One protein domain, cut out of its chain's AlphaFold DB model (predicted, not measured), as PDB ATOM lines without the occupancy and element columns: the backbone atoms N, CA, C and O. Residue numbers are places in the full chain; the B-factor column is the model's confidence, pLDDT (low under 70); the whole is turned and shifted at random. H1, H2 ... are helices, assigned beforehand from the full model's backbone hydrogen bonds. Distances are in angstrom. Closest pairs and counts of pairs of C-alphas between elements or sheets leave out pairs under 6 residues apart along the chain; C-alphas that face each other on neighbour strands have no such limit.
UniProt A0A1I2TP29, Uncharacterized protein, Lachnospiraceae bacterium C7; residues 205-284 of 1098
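This is residues 205 to 284 of the 1098 residues of an uncharacterized protein of Lachnospiraceae bacterium C7 (UniProt A0A1I2TP29). Three helices, H1, H2 and H3, stand side by side as a small up-and-down bundle, each running against the one before it in the chain, with their centres making a triangle. The fourth helix, H4, crosses them nearly at a right angle on the side of H2 and H3 away from H1, and a long link, residues 250 to 270, swings from the end of H3 out past H4 and folds back into it. The 80 printed residues hold four named helices, H1, H2, H3 and H4 in that order, and no named strand; the class is all helix. The whole is compact, with a radius of gyration of the C-alphas of 12.2 A, and rounded, spanning 34 by 29 by 24 A.

The longest helix is H3, residues 236 to 249. It touches H1, residues 207 to 217, at a shallow tilt of 10 degrees, the same way; their closest C-alphas, those of Ile 215 and Tyr 246, are 5.3 A apart. H3 only just touches H2, residues 220 to 230, with 3 pairs of C-alphas within 8 A and with its residues 239 to 243 alone. The closest C-alphas there, of Leu 227 and Leu 239, are 6.5 A apart, and this helical hairpin has a shallow tilt of 10 degrees, opposite ways. H1 and H2 form another helical hairpin: they touch at a shallow tilt of 6 degrees, opposite ways, and their closest C-alphas, of Ala 214 and Phe 223, are 5.5 A apart. H4, residues 271 to 281, is close to H3 but not clearly touching it, the closest C-alphas, of Ile 240 and Ile 278, being 7.3 A apart. It is also close to H2 but not clearly touching, with the closest C-alphas, of Trp 228 and Lys 271, 7.2 A apart. It stands about perpendicular to each of these two, at 87 degrees, and is apart from H1. Every O i to N i+4 pair is within hydrogen-bond range in H1 and H3; in H2 and in H4 6 of 7 are.

H3 is 20.1 A from first to last C-alpha, from (-42.461, -29.719, -12.639) at Glu 236. H1 measures 15.4 A and begins with C-alpha 207 at (-43.558, -18.595, -18.832). H2 measures 15.1 A. H4 measures 15.8 A and ends with C-alpha 281 at (-45.014, -39.223, -13.351).

The two C-alphas farthest apart, those of Asn 249 and Asp 265, are 34.3 A apart. The printed part has no cut. The links H1 to H2 and H2 to H3 are tight; the link H3 to H4, 21 residues, is long. The mean pLDDT of the printed part is 87.6, and residues 251 to 254 and 261 to 262 are under 70.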
ATOM      1  N   SER A 205     -40.073 -13.334 -19.773       85.94
ATOM      2  CA  SER A 205     -40.059 -12.886 -18.373       85.94
ATOM      3  C   SER A 205     -41.050 -13.636 -17.474       85.94
ATOM      4  O   SER A 205     -40.974 -13.498 -16.257       85.94
ATOM      5  N   ASN A 206     -42.033 -14.328 -18.060       93.25
ATOM      6  CA  ASN A 206     -43.045 -15.102 -17.342       93.25
ATOM      7  C   ASN A 206     -43.595 -16.215 -18.247       93.25
ATOM      8  O   ASN A 206     -44.420 -15.947 -19.125       93.25
ATOM      9  N   TYR A 207     -43.127 -17.447 -18.037       94.69
ATOM     10  CA  TYR A 207     -43.558 -18.595 -18.832       94.69
ATOM     11  C   TYR A 207     -45.017 -18.982 -18.588       94.69
ATOM     12  O   TYR A 207     -45.664 -19.403 -19.543       94.69
ATOM     13  N   GLU A 208     -45.573 -18.771 -17.389       94.94
ATOM     14  CA  GLU A 208     -46.989 -19.068 -17.120       94.94
ATOM     15  C   GLU A 208     -47.910 -18.241 -18.029       94.94
ATOM     16  O   GLU A 208     -48.751 -18.803 -18.721       94.94
ATOM     17  N   ASP A 209     -47.681 -16.925 -18.137       94.31
ATOM     18  CA  ASP A 209     -48.492 -16.039 -18.994       94.31
ATOM     19  C   ASP A 209     -48.409 -16.425 -20.487       94.31
ATOM     20  O   ASP A 209     -49.334 -16.177 -21.267       94.31
ATOM     21  N   ILE A 210     -47.264 -16.958 -20.922       95.19
ATOM     22  CA  ILE A 210     -47.023 -17.353 -22.314       95.19
ATOM     23  C   ILE A 210     -47.624 -18.735 -22.609       95.19
ATOM     24  O   ILE A 210     -48.196 -18.918 -23.686       95.19
ATOM     25  N   LEU A 211     -47.567 -19.668 -21.655       96.00
ATOM     26  CA  LEU A 211     -48.270 -20.952 -21.724       96.00
ATOM     27  C   LEU A 211     -49.789 -20.737 -21.742       96.00
ATOM     28  O   LEU A 211     -50.461 -21.288 -22.613       96.00
ATOM     29  N   ASP A 212     -50.316 -19.857 -20.887       95.12
ATOM     30  CA  ASP A 212     -51.738 -19.486 -20.865       95.12
ATOM     31  C   ASP A 212     -52.189 -18.911 -22.208       95.12
ATOM     32  O   ASP A 212     -53.227 -19.297 -22.742       95.12
ATOM     33  N   LEU A 213     -51.372 -18.050 -22.822       94.62
ATOM     34  CA  LEU A 213     -51.664 -17.519 -24.152       94.62
ATOM     35  C   LEU A 213     -51.742 -18.625 -25.220       94.62
ATOM     36  O   LEU A 213     -52.574 -18.532 -26.131       94.62
ATOM     37  N   ALA A 214     -50.883 -19.646 -25.132       93.88
ATOM     38  CA  ALA A 214     -50.900 -20.788 -26.043       93.88
ATOM     39  C   ALA A 214     -52.135 -21.678 -25.824       93.88
ATOM     40  O   ALA A 214     -52.752 -22.086 -26.811       93.88
ATOM     41  N   ILE A 215     -52.535 -21.904 -24.567       93.00
ATOM     42  CA  ILE A 215     -53.762 -22.625 -24.188       93.00
ATOM     43  C   ILE A 215     -54.997 -21.879 -24.717       93.00
ATOM     44  O   ILE A 215     -55.792 -22.444 -25.470       93.00
ATOM     45  N   GLU A 216     -55.128 -20.580 -24.423       92.19
ATOM     46  CA  GLU A 216     -56.269 -19.744 -24.834       92.19
ATOM     47  C   GLU A 216     -56.481 -19.706 -26.359       92.19
ATOM     48  O   GLU A 216     -57.606 -19.512 -26.833       92.19
ATOM     49  N   ASN A 217     -55.404 -19.868 -27.137       88.75
ATOM     50  CA  ASN A 217     -55.435 -19.829 -28.601       88.75
ATOM     51  C   ASN A 217     -55.304 -21.212 -29.264       88.75
ATOM     52  O   ASN A 217     -55.335 -21.278 -30.498       88.75
ATOM     53  N   ASN A 218     -55.228 -22.292 -28.476       89.00
ATOM     54  CA  ASN A 218     -55.100 -23.677 -28.939       89.00
ATOM     55  C   ASN A 218     -53.897 -23.868 -29.896       89.00
ATOM     56  O   ASN A 218     -54.039 -24.354 -31.022       89.00
ATOM     57  N   GLU A 219     -52.715 -23.392 -29.482       89.62
ATOM     58  CA  GLU A 219     -51.463 -23.406 -30.263       89.62
ATOM     59  C   GLU A 219     -50.523 -24.553 -29.843       89.62
ATOM     60  O   GLU A 219     -49.455 -24.318 -29.278       89.62
ATOM     61  N   GLY A 220     -50.899 -25.800 -30.143       88.62
ATOM     62  CA  GLY A 220     -50.258 -27.004 -29.586       88.62
ATOM     63  C   GLY A 220     -48.756 -27.131 -29.849       88.62
ATOM     64  O   GLY A 220     -47.993 -27.425 -28.932       88.62
ATOM     65  N   ASN A 221     -48.305 -26.833 -31.071       86.56
ATOM     66  CA  ASN A 221     -46.875 -26.887 -31.404       86.56
ATOM     67  C   ASN A 221     -46.060 -25.829 -30.646       86.56
ATOM     68  O   ASN A 221     -44.909 -26.070 -30.310       86.56
ATOM     69  N   CYS A 222     -46.628 -24.647 -30.389       90.38
ATOM     70  CA  CYS A 222     -45.935 -23.639 -29.590       90.38
ATOM     71  C   CYS A 222     -45.972 -24.016 -28.110       90.38
ATOM     72  O   CYS A 222     -44.971 -23.863 -27.423       90.38
ATOM     73  N   PHE A 223     -47.116 -24.512 -27.636       93.75
ATOM     74  CA  PHE A 223     -47.315 -24.920 -26.251       93.75
ATOM     75  C   PHE A 223     -46.293 -25.971 -25.807       93.75
ATOM     76  O   PHE A 223     -45.645 -25.785 -24.781       93.75
ATOM     77  N   ILE A 224     -46.103 -27.030 -26.599       91.62
ATOM     78  CA  ILE A 224     -45.174 -28.107 -26.242       91.62
ATOM     79  C   ILE A 224     -43.733 -27.582 -26.159       91.62
ATOM     80  O   ILE A 224     -43.073 -27.753 -25.142       91.62
ATOM     81  N   GLU A 225     -43.282 -26.804 -27.147       91.94
ATOM     82  CA  GLU A 225     -41.949 -26.192 -27.132       91.94
ATOM     83  C   GLU A 225     -41.756 -25.227 -25.954       91.94
ATOM     84  O   GLU A 225     -40.679 -25.162 -25.362       91.94
ATOM     85  N   LEU A 226     -42.809 -24.509 -25.561       94.44
ATOM     86  CA  LEU A 226     -42.784 -23.640 -24.389       94.44
ATOM     87  C   LEU A 226     -42.664 -24.418 -23.078       94.44
ATOM     88  O   LEU A 226     -41.968 -23.936 -22.190       94.44
ATOM     89  N   LEU A 227     -43.275 -25.603 -22.955       94.75
ATOM     90  CA  LEU A 227     -43.071 -26.468 -21.787       94.75
ATOM     91  C   LEU A 227     -41.587 -26.829 -21.640       94.75
ATOM     92  O   LEU A 227     -41.023 -26.672 -20.558       94.75
ATOM     93  N   TRP A 228     -40.938 -27.229 -22.736       92.56
ATOM     94  CA  TRP A 228     -39.506 -27.541 -22.738       92.56
ATOM     95  C   TRP A 228     -38.619 -26.337 -22.392       92.56
ATOM     96  O   TRP A 228     -37.611 -26.493 -21.697       92.56
ATOM     97  N   LEU A 229     -38.970 -25.141 -22.874       92.81
ATOM     98  CA  LEU A 229     -38.240 -23.907 -22.563       92.81
ATOM     99  C   LEU A 229     -38.439 -23.465 -21.108       92.81
ATOM    100  O   LEU A 229     -37.507 -22.946 -20.502       92.81
ATOM    101  N   ALA A 230     -39.620 -23.708 -20.539       94.50
ATOM    102  CA  ALA A 230     -39.968 -23.338 -19.172       94.50
ATOM    103  C   ALA A 230     -39.415 -24.296 -18.101       94.50
ATOM    104  O   ALA A 230     -39.553 -24.010 -16.913       94.50
ATOM    105  N   LYS A 231     -38.785 -25.415 -18.492       92.81
ATOM    106  CA  LYS A 231     -38.412 -26.516 -17.582       92.81
ATOM    107  C   LYS A 231     -37.530 -26.128 -16.392       92.81
ATOM    108  O   LYS A 231     -37.555 -26.811 -15.376       92.81
ATOM    109  N   ASN A 232     -36.739 -25.065 -16.535       91.69
ATOM    110  CA  ASN A 232     -35.825 -24.580 -15.498       91.69
ATOM    111  C   ASN A 232     -36.400 -23.391 -14.708       91.69
ATOM    112  O   ASN A 232     -35.853 -23.022 -13.672       91.69
ATOM    113  N   ASP A 233     -37.474 -22.777 -15.209       93.50
ATOM    114  CA  ASP A 233     -38.082 -21.569 -14.648       93.50
ATOM    115  C   ASP A 233     -39.362 -21.865 -13.859       93.50
ATOM    116  O   ASP A 233     -39.734 -21.088 -12.977       93.50
ATOM    117  N   LEU A 234     -40.038 -22.973 -14.172       94.69
ATOM    118  CA  LEU A 234     -41.252 -23.431 -13.503       94.69
ATOM    119  C   LEU A 234     -41.029 -24.791 -12.844       94.69
ATOM    120  O   LEU A 234     -40.308 -25.639 -13.365       94.69
ATOM    121  N   ASP A 235     -41.697 -25.003 -11.712       93.88
ATOM    122  CA  ASP A 235     -41.706 -26.299 -11.039       93.88
ATOM    123  C   ASP A 235     -42.406 -27.355 -11.915       93.88
ATOM    124  O   ASP A 235     -43.399 -27.077 -12.590       93.88
ATOM    125  N   GLU A 236     -41.929 -28.598 -11.852       93.94
ATOM    126  CA  GLU A 236     -42.461 -29.719 -12.639       93.94
ATOM    127  C   GLU A 236     -43.972 -29.938 -12.436       93.94
ATOM    128  O   GLU A 236     -44.689 -30.179 -13.405       93.94
ATOM    129  N   GLU A 237     -44.479 -29.790 -11.202       94.19
ATOM    130  CA  GLU A 237     -45.921 -29.884 -10.906       94.19
ATOM    131  C   GLU A 237     -46.728 -28.828 -11.681       94.19
ATOM    132  O   GLU A 237     -47.787 -29.136 -12.223       94.19
ATOM    133  N   VAL A 238     -46.200 -27.604 -11.814       95.00
ATOM    134  CA  VAL A 238     -46.849 -26.522 -12.574       95.00
ATOM    135  C   VAL A 238     -46.860 -26.843 -14.068       95.00
ATOM    136  O   VAL A 238     -47.850 -26.579 -14.750       95.00
ATOM    137  N   LEU A 239     -45.782 -27.429 -14.591       95.12
ATOM    138  CA  LEU A 239     -45.701 -27.836 -15.997       95.12
ATOM    139  C   LEU A 239     -46.693 -28.961 -16.317       95.12
ATOM    140  O   LEU A 239     -47.366 -28.892 -17.346       95.12
ATOM    141  N   ILE A 240     -46.827 -29.952 -15.428       94.81
ATOM    142  CA  ILE A 240     -47.834 -31.017 -15.546       94.81
ATOM    143  C   ILE A 240     -49.243 -30.421 -15.526       94.81
ATOM    144  O   ILE A 240     -50.031 -30.720 -16.423       94.81
ATOM    145  N   ASP A 241     -49.542 -29.541 -14.565       94.81
ATOM    146  CA  ASP A 241     -50.850 -28.884 -14.455       94.81
ATOM    147  C   ASP A 241     -51.187 -28.091 -15.726       94.81
ATOM    148  O   ASP A 241     -52.305 -28.175 -16.232       94.81
ATOM    149  N   LYS A 242     -50.216 -27.363 -16.293       94.94
ATOM    150  CA  LYS A 242     -50.405 -26.622 -17.550       94.94
ATOM    151  C   LYS A 242     -50.602 -27.540 -18.749       94.94
ATOM    152  O   LYS A 242     -51.404 -27.225 -19.627       94.94
ATOM    153  N   TRP A 243     -49.894 -28.666 -18.803       93.44
ATOM    154  CA  TRP A 243     -50.079 -29.657 -19.863       93.44
ATOM    155  C   TRP A 243     -51.470 -30.283 -19.794       93.44
ATOM    156  O   TRP A 243     -52.174 -30.325 -20.804       93.44
ATOM    157  N   LEU A 244     -51.914 -30.677 -18.602       92.06
ATOM    158  CA  LEU A 244     -53.275 -31.161 -18.382       92.06
ATOM    159  C   LEU A 244     -54.316 -30.097 -18.748       92.06
ATOM    160  O   LEU A 244     -55.248 -30.401 -19.490       92.06
ATOM    161  N   GLU A 245     -54.121 -28.844 -18.329       93.69
ATOM    162  CA  GLU A 245     -55.007 -27.723 -18.672       93.69
ATOM    163  C   GLU A 245     -55.121 -27.523 -20.192       93.69
ATOM    164  O   GLU A 245     -56.218 -27.281 -20.701       93.69
ATOM    165  N   TYR A 246     -54.020 -27.653 -20.941       92.31
ATOM    166  CA  TYR A 246     -54.075 -27.626 -22.404       92.31
ATOM    167  C   TYR A 246     -54.924 -28.789 -22.936       92.31
ATOM    168  O   TYR A 246     -55.882 -28.566 -23.678       92.31
ATOM    169  N   CYS A 247     -54.618 -30.021 -22.522       88.50
ATOM    170  CA  CYS A 247     -55.314 -31.227 -22.974       88.50
ATOM    171  C   CYS A 247     -56.824 -31.193 -22.675       88.50
ATOM    172  O   CYS A 247     -57.618 -31.635 -23.500       88.50
ATOM    173  N   GLU A 248     -57.242 -30.640 -21.533       87.25
ATOM    174  CA  GLU A 248     -58.658 -30.499 -21.164       87.25
ATOM    175  C   GLU A 248     -59.415 -29.469 -22.020       87.25
ATOM    176  O   GLU A 248     -60.632 -29.584 -22.201       87.25
ATOM    177  N   ASN A 249     -58.715 -28.454 -22.536       83.69
ATOM    178  CA  ASN A 249     -59.302 -27.354 -23.305       83.69
ATOM    179  C   ASN A 249     -59.245 -27.564 -24.829       83.69
ATOM    180  O   ASN A 249     -59.899 -26.821 -25.572       83.69
ATOM    181  N   SER A 250     -58.486 -28.552 -25.304       78.69
ATOM    182  CA  SER A 250     -58.259 -28.813 -26.727       78.69
ATOM    183  C   SER A 250     -59.170 -29.905 -27.294       78.69
ATOM    184  O   SER A 250     -59.508 -30.882 -26.636       78.69
ATOM    185  N   ASP A 251     -59.542 -29.760 -28.570       68.62
ATOM    186  CA  ASP A 251     -60.130 -30.854 -29.352       68.62
ATOM    187  C   ASP A 251     -59.031 -31.851 -29.778       68.62
ATOM    188  O   ASP A 251     -57.911 -31.432 -30.081       68.62
ATOM    189  N   ASP A 252     -59.377 -33.137 -29.944       61.12
ATOM    190  CA  ASP A 252     -58.460 -34.236 -30.319       61.12
ATOM    191  C   ASP A 252     -57.520 -33.925 -31.503       61.12
ATOM    192  O   ASP A 252     -56.387 -34.393 -31.571       61.12
ATOM    193  N   SER A 253     -57.966 -33.096 -32.453       60.88
ATOM    194  CA  SER A 253     -57.184 -32.716 -33.640       60.88
ATOM    195  C   SER A 253     -56.053 -31.704 -33.393       60.88
ATOM    196  O   SER A 253     -55.348 -31.360 -34.342       60.88
ATOM    197  N   VAL A 254     -55.920 -31.170 -32.172       66.12
ATOM    198  CA  VAL A 254     -54.974 -30.088 -31.822       66.12
ATOM    199  C   VAL A 254     -54.131 -30.439 -30.588       66.12
ATOM    200  O   VAL A 254     -53.586 -29.553 -29.927       66.12
ATOM    201  N   MET A 255     -54.016 -31.734 -30.280       77.94
ATOM    202  CA  MET A 255     -53.159 -32.215 -29.199       77.94
ATOM    203  C   MET A 255     -51.701 -31.783 -29.420       77.94
ATOM    204  O   MET A 255     -51.211 -31.825 -30.554       77.94
ATOM    205  N   PRO A 256     -50.997 -31.345 -28.362       81.50
ATOM    206  CA  PRO A 256     -49.627 -30.888 -28.499       81.50
ATOM    207  C   PRO A 256     -48.702 -32.094 -28.689       81.50
ATOM    208  O   PRO A 256     -48.667 -33.000 -27.854       81.50
ATOM    209  N   HIS A 257     -47.952 -32.113 -29.789       82.38
ATOM    210  CA  HIS A 257     -46.978 -33.161 -30.097       82.38
ATOM    211  C   HIS A 257     -45.586 -32.544 -30.238       82.38
ATOM    212  O   HIS A 257     -45.434 -31.618 -31.042       82.38
ATOM    213  N   PRO A 258     -44.580 -33.024 -29.489       78.62
ATOM    214  CA  PRO A 258     -43.235 -32.477 -29.580       78.62
ATOM    215  C   PRO A 258     -42.588 -32.825 -30.925       78.62
ATOM    216  O   PRO A 258     -42.758 -33.930 -31.447       78.62
ATOM    217  N   GLU A 259     -41.829 -31.886 -31.489       75.12
ATOM    218  CA  GLU A 259     -40.951 -32.170 -32.626       75.12
ATOM    219  C   GLU A 259     -39.637 -32.755 -32.079       75.12
ATOM    220  O   GLU A 259     -38.825 -32.048 -31.491       75.12
ATOM    221  N   LEU A 260     -39.469 -34.074 -32.229       75.56
ATOM    222  CA  LEU A 260     -38.395 -34.855 -31.592       75.56
ATOM    223  C   LEU A 260     -37.251 -35.255 -32.540       75.56
ATOM    224  O   LEU A 260     -36.340 -35.966 -32.140       75.56
ATOM    225  N   LYS A 261     -37.292 -34.848 -33.813       60.06
ATOM    226  CA  LYS A 261     -36.256 -35.235 -34.783       60.06
ATOM    227  C   LYS A 261     -34.967 -34.449 -34.561       60.06
ATOM    228  O   LYS A 261     -35.015 -33.222 -34.621       60.06
ATOM    229  N   ASN A 262     -33.843 -35.159 -34.442       59.44
ATOM    230  CA  ASN A 262     -32.495 -34.595 -34.291       59.44
ATOM    231  C   ASN A 262     -32.412 -33.573 -33.143       59.44
ATOM    232  O   ASN A 262     -31.792 -32.520 -33.285       59.44
ATOM    233  N   ASP A 263     -33.118 -33.831 -32.040       72.38
ATOM    234  CA  ASP A 263     -33.188 -32.895 -30.921       72.38
ATOM    235  C   ASP A 263     -31.918 -32.902 -30.054       72.38
ATOM    236  O   ASP A 263     -31.618 -31.891 -29.417       72.38
ATOM    237  N   SER A 264     -31.176 -34.012 -30.040       75.88
ATOM    238  CA  SER A 264     -29.912 -34.200 -29.321       75.88
ATOM    239  C   SER A 264     -29.160 -35.421 -29.864       75.88
ATOM    240  O   SER A 264     -29.795 -36.393 -30.269       75.88
ATOM    241  N   ASP A 265     -27.825 -35.407 -29.794       75.94
ATOM    242  CA  ASP A 265     -26.971 -36.568 -30.112       75.94
ATOM    243  C   ASP A 265     -27.036 -37.659 -29.021       75.94
ATOM    244  O   ASP A 265     -26.662 -38.805 -29.239       75.94
ATOM    245  N   SER A 266     -27.537 -37.309 -27.830       84.06
ATOM    246  CA  SER A 266     -27.695 -38.211 -26.683       84.06
ATOM    247  C   SER A 266     -29.132 -38.218 -26.171       84.06
ATOM    248  O   SER A 266     -29.739 -37.155 -25.980       84.06
ATOM    249  N   TYR A 267     -29.646 -39.413 -25.859       85.62
ATOM    250  CA  TYR A 267     -30.958 -39.581 -25.234       85.62
ATOM    251  C   TYR A 267     -31.066 -38.828 -23.901       85.62
ATOM    252  O   TYR A 267     -32.088 -38.192 -23.645       85.62
ATOM    253  N   GLU A 268     -30.007 -38.811 -23.084       86.06
ATOM    254  CA  GLU A 268     -30.032 -38.188 -21.752       86.06
ATOM    255  C   GLU A 268     -30.282 -36.672 -21.798       86.06
ATOM    256  O   GLU A 268     -30.895 -36.107 -20.894       86.06
ATOM    257  N   LYS A 269     -29.880 -36.018 -22.892       85.75
ATOM    258  CA  LYS A 269     -30.096 -34.579 -23.124       85.75
ATOM    259  C   LYS A 269     -31.289 -34.287 -24.044       85.75
ATOM    260  O   LYS A 269     -31.601 -33.121 -24.294       85.75
ATOM    261  N   SER A 270     -31.958 -35.326 -24.548       88.19
ATOM    262  CA  SER A 270     -33.059 -35.198 -25.505       88.19
ATOM    263  C   SER A 270     -34.324 -34.609 -24.871       88.19
ATOM    264  O   SER A 270     -34.641 -34.826 -23.695       88.19
ATOM    265  N   LYS A 271     -35.111 -33.904 -25.687       90.50
ATOM    266  CA  LYS A 271     -36.484 -33.523 -25.349       90.50
ATOM    267  C   LYS A 271     -37.342 -34.764 -25.145       90.50
ATOM    268  O   LYS A 271     -38.193 -34.756 -24.255       90.50
ATOM    269  N   LEU A 272     -37.127 -35.819 -25.945       89.00
ATOM    270  CA  LEU A 272     -37.884 -37.071 -25.829       89.00
ATOM    271  C   LEU A 272     -37.806 -37.612 -24.402       89.00
ATOM    272  O   LEU A 272     -38.850 -37.858 -23.799       89.00
ATOM    273  N   LYS A 273     -36.595 -37.748 -23.852       90.31
ATOM    274  CA  LYS A 273     -36.398 -38.208 -22.476       90.31
ATOM    275  C   LYS A 273     -37.171 -37.353 -21.480       90.31
ATOM    276  O   LYS A 273     -37.904 -37.893 -20.659       90.31
ATOM    277  N   TRP A 274     -37.051 -36.033 -21.564       92.69
ATOM    278  CA  TRP A 274     -37.708 -35.139 -20.612       92.69
ATOM    279  C   TRP A 274     -39.235 -35.233 -20.650       92.69
ATOM    280  O   TRP A 274     -39.871 -35.335 -19.601       92.69
ATOM    281  N   TYR A 275     -39.835 -35.262 -21.846       92.31
ATOM    282  CA  TYR A 275     -41.281 -35.459 -21.966       92.31
ATOM    283  C   TYR A 275     -41.712 -36.830 -21.439       92.31
ATOM    284  O   TYR A 275     -42.731 -36.919 -20.756       92.31
ATOM    285  N   VAL A 276     -40.944 -37.887 -21.724       90.88
ATOM    286  CA  VAL A 276     -41.188 -39.248 -21.218       90.88
ATOM    287  C   VAL A 276     -41.117 -39.290 -19.687       90.88
ATOM    288  O   VAL A 276     -42.008 -39.856 -19.052       90.88
ATOM    289  N   ASP A 277     -40.121 -38.638 -19.086       91.38
ATOM    290  CA  ASP A 277     -39.941 -38.572 -17.633       91.38
ATOM    291  C   ASP A 277     -41.098 -37.826 -16.946       91.38
ATOM    292  O   ASP A 277     -41.547 -38.245 -15.876       91.38
ATOM    293  N   ILE A 278     -41.627 -36.765 -17.565       91.62
ATOM    294  CA  ILE A 278     -42.828 -36.064 -17.081       91.62
ATOM    295  C   ILE A 278     -44.078 -36.931 -17.246       91.62
ATOM    296  O   ILE A 278     -44.869 -37.047 -16.307       91.62
ATOM    297  N   LEU A 279     -44.251 -37.562 -18.410       90.00
ATOM    298  CA  LEU A 279     -45.398 -38.428 -18.689       90.00
ATOM    299  C   LEU A 279     -45.496 -39.545 -17.656       90.00
ATOM    300  O   LEU A 279     -46.532 -39.689 -17.019       90.00
ATOM    301  N   ILE A 280     -44.409 -40.280 -17.407       89.50
ATOM    302  CA  ILE A 280     -44.405 -41.426 -16.480       89.50
ATOM    303  C   ILE A 280     -44.787 -41.028 -15.041       89.50
ATOM    304  O   ILE A 280     -45.240 -41.875 -14.268       89.50
ATOM    305  N   LYS A 281     -44.643 -39.749 -14.673       89.88
ATOM    306  CA  LYS A 281     -45.014 -39.223 -13.351       89.88
ATOM    307  C   LYS A 281     -46.491 -38.825 -13.227       89.88
ATOM    308  O   LYS A 281     -46.953 -38.652 -12.101       89.88
ATOM    309  N   SER A 282     -47.230 -38.706 -14.332       90.38
ATOM    310  CA  SER A 282     -48.651 -38.339 -14.344       90.38
ATOM    311  C   SER A 282     -49.500 -39.437 -14.988       90.38
ATOM    312  O   SER A 282     -49.492 -39.621 -16.204       90.38
ATOM    313  N   GLU A 283     -50.284 -40.150 -14.170       86.81
ATOM    314  CA  GLU A 283     -51.238 -41.159 -14.663       86.81
ATOM    315  C   GLU A 283     -52.253 -40.549 -15.645       86.81
ATOM    316  O   GLU A 283     -52.628 -41.194 -16.618       86.81
ATOM    317  N   GLU A 284     -52.657 -39.295 -15.431       88.69
ATOM    318  CA  GLU A 284     -53.633 -38.595 -16.271       88.69
ATOM    319  C   GLU A 284     -53.056 -38.256 -17.653       88.69
ATOM    320  O   GLU A 284     -53.717 -38.487 -18.666       88.69
TER     321      GLU A 284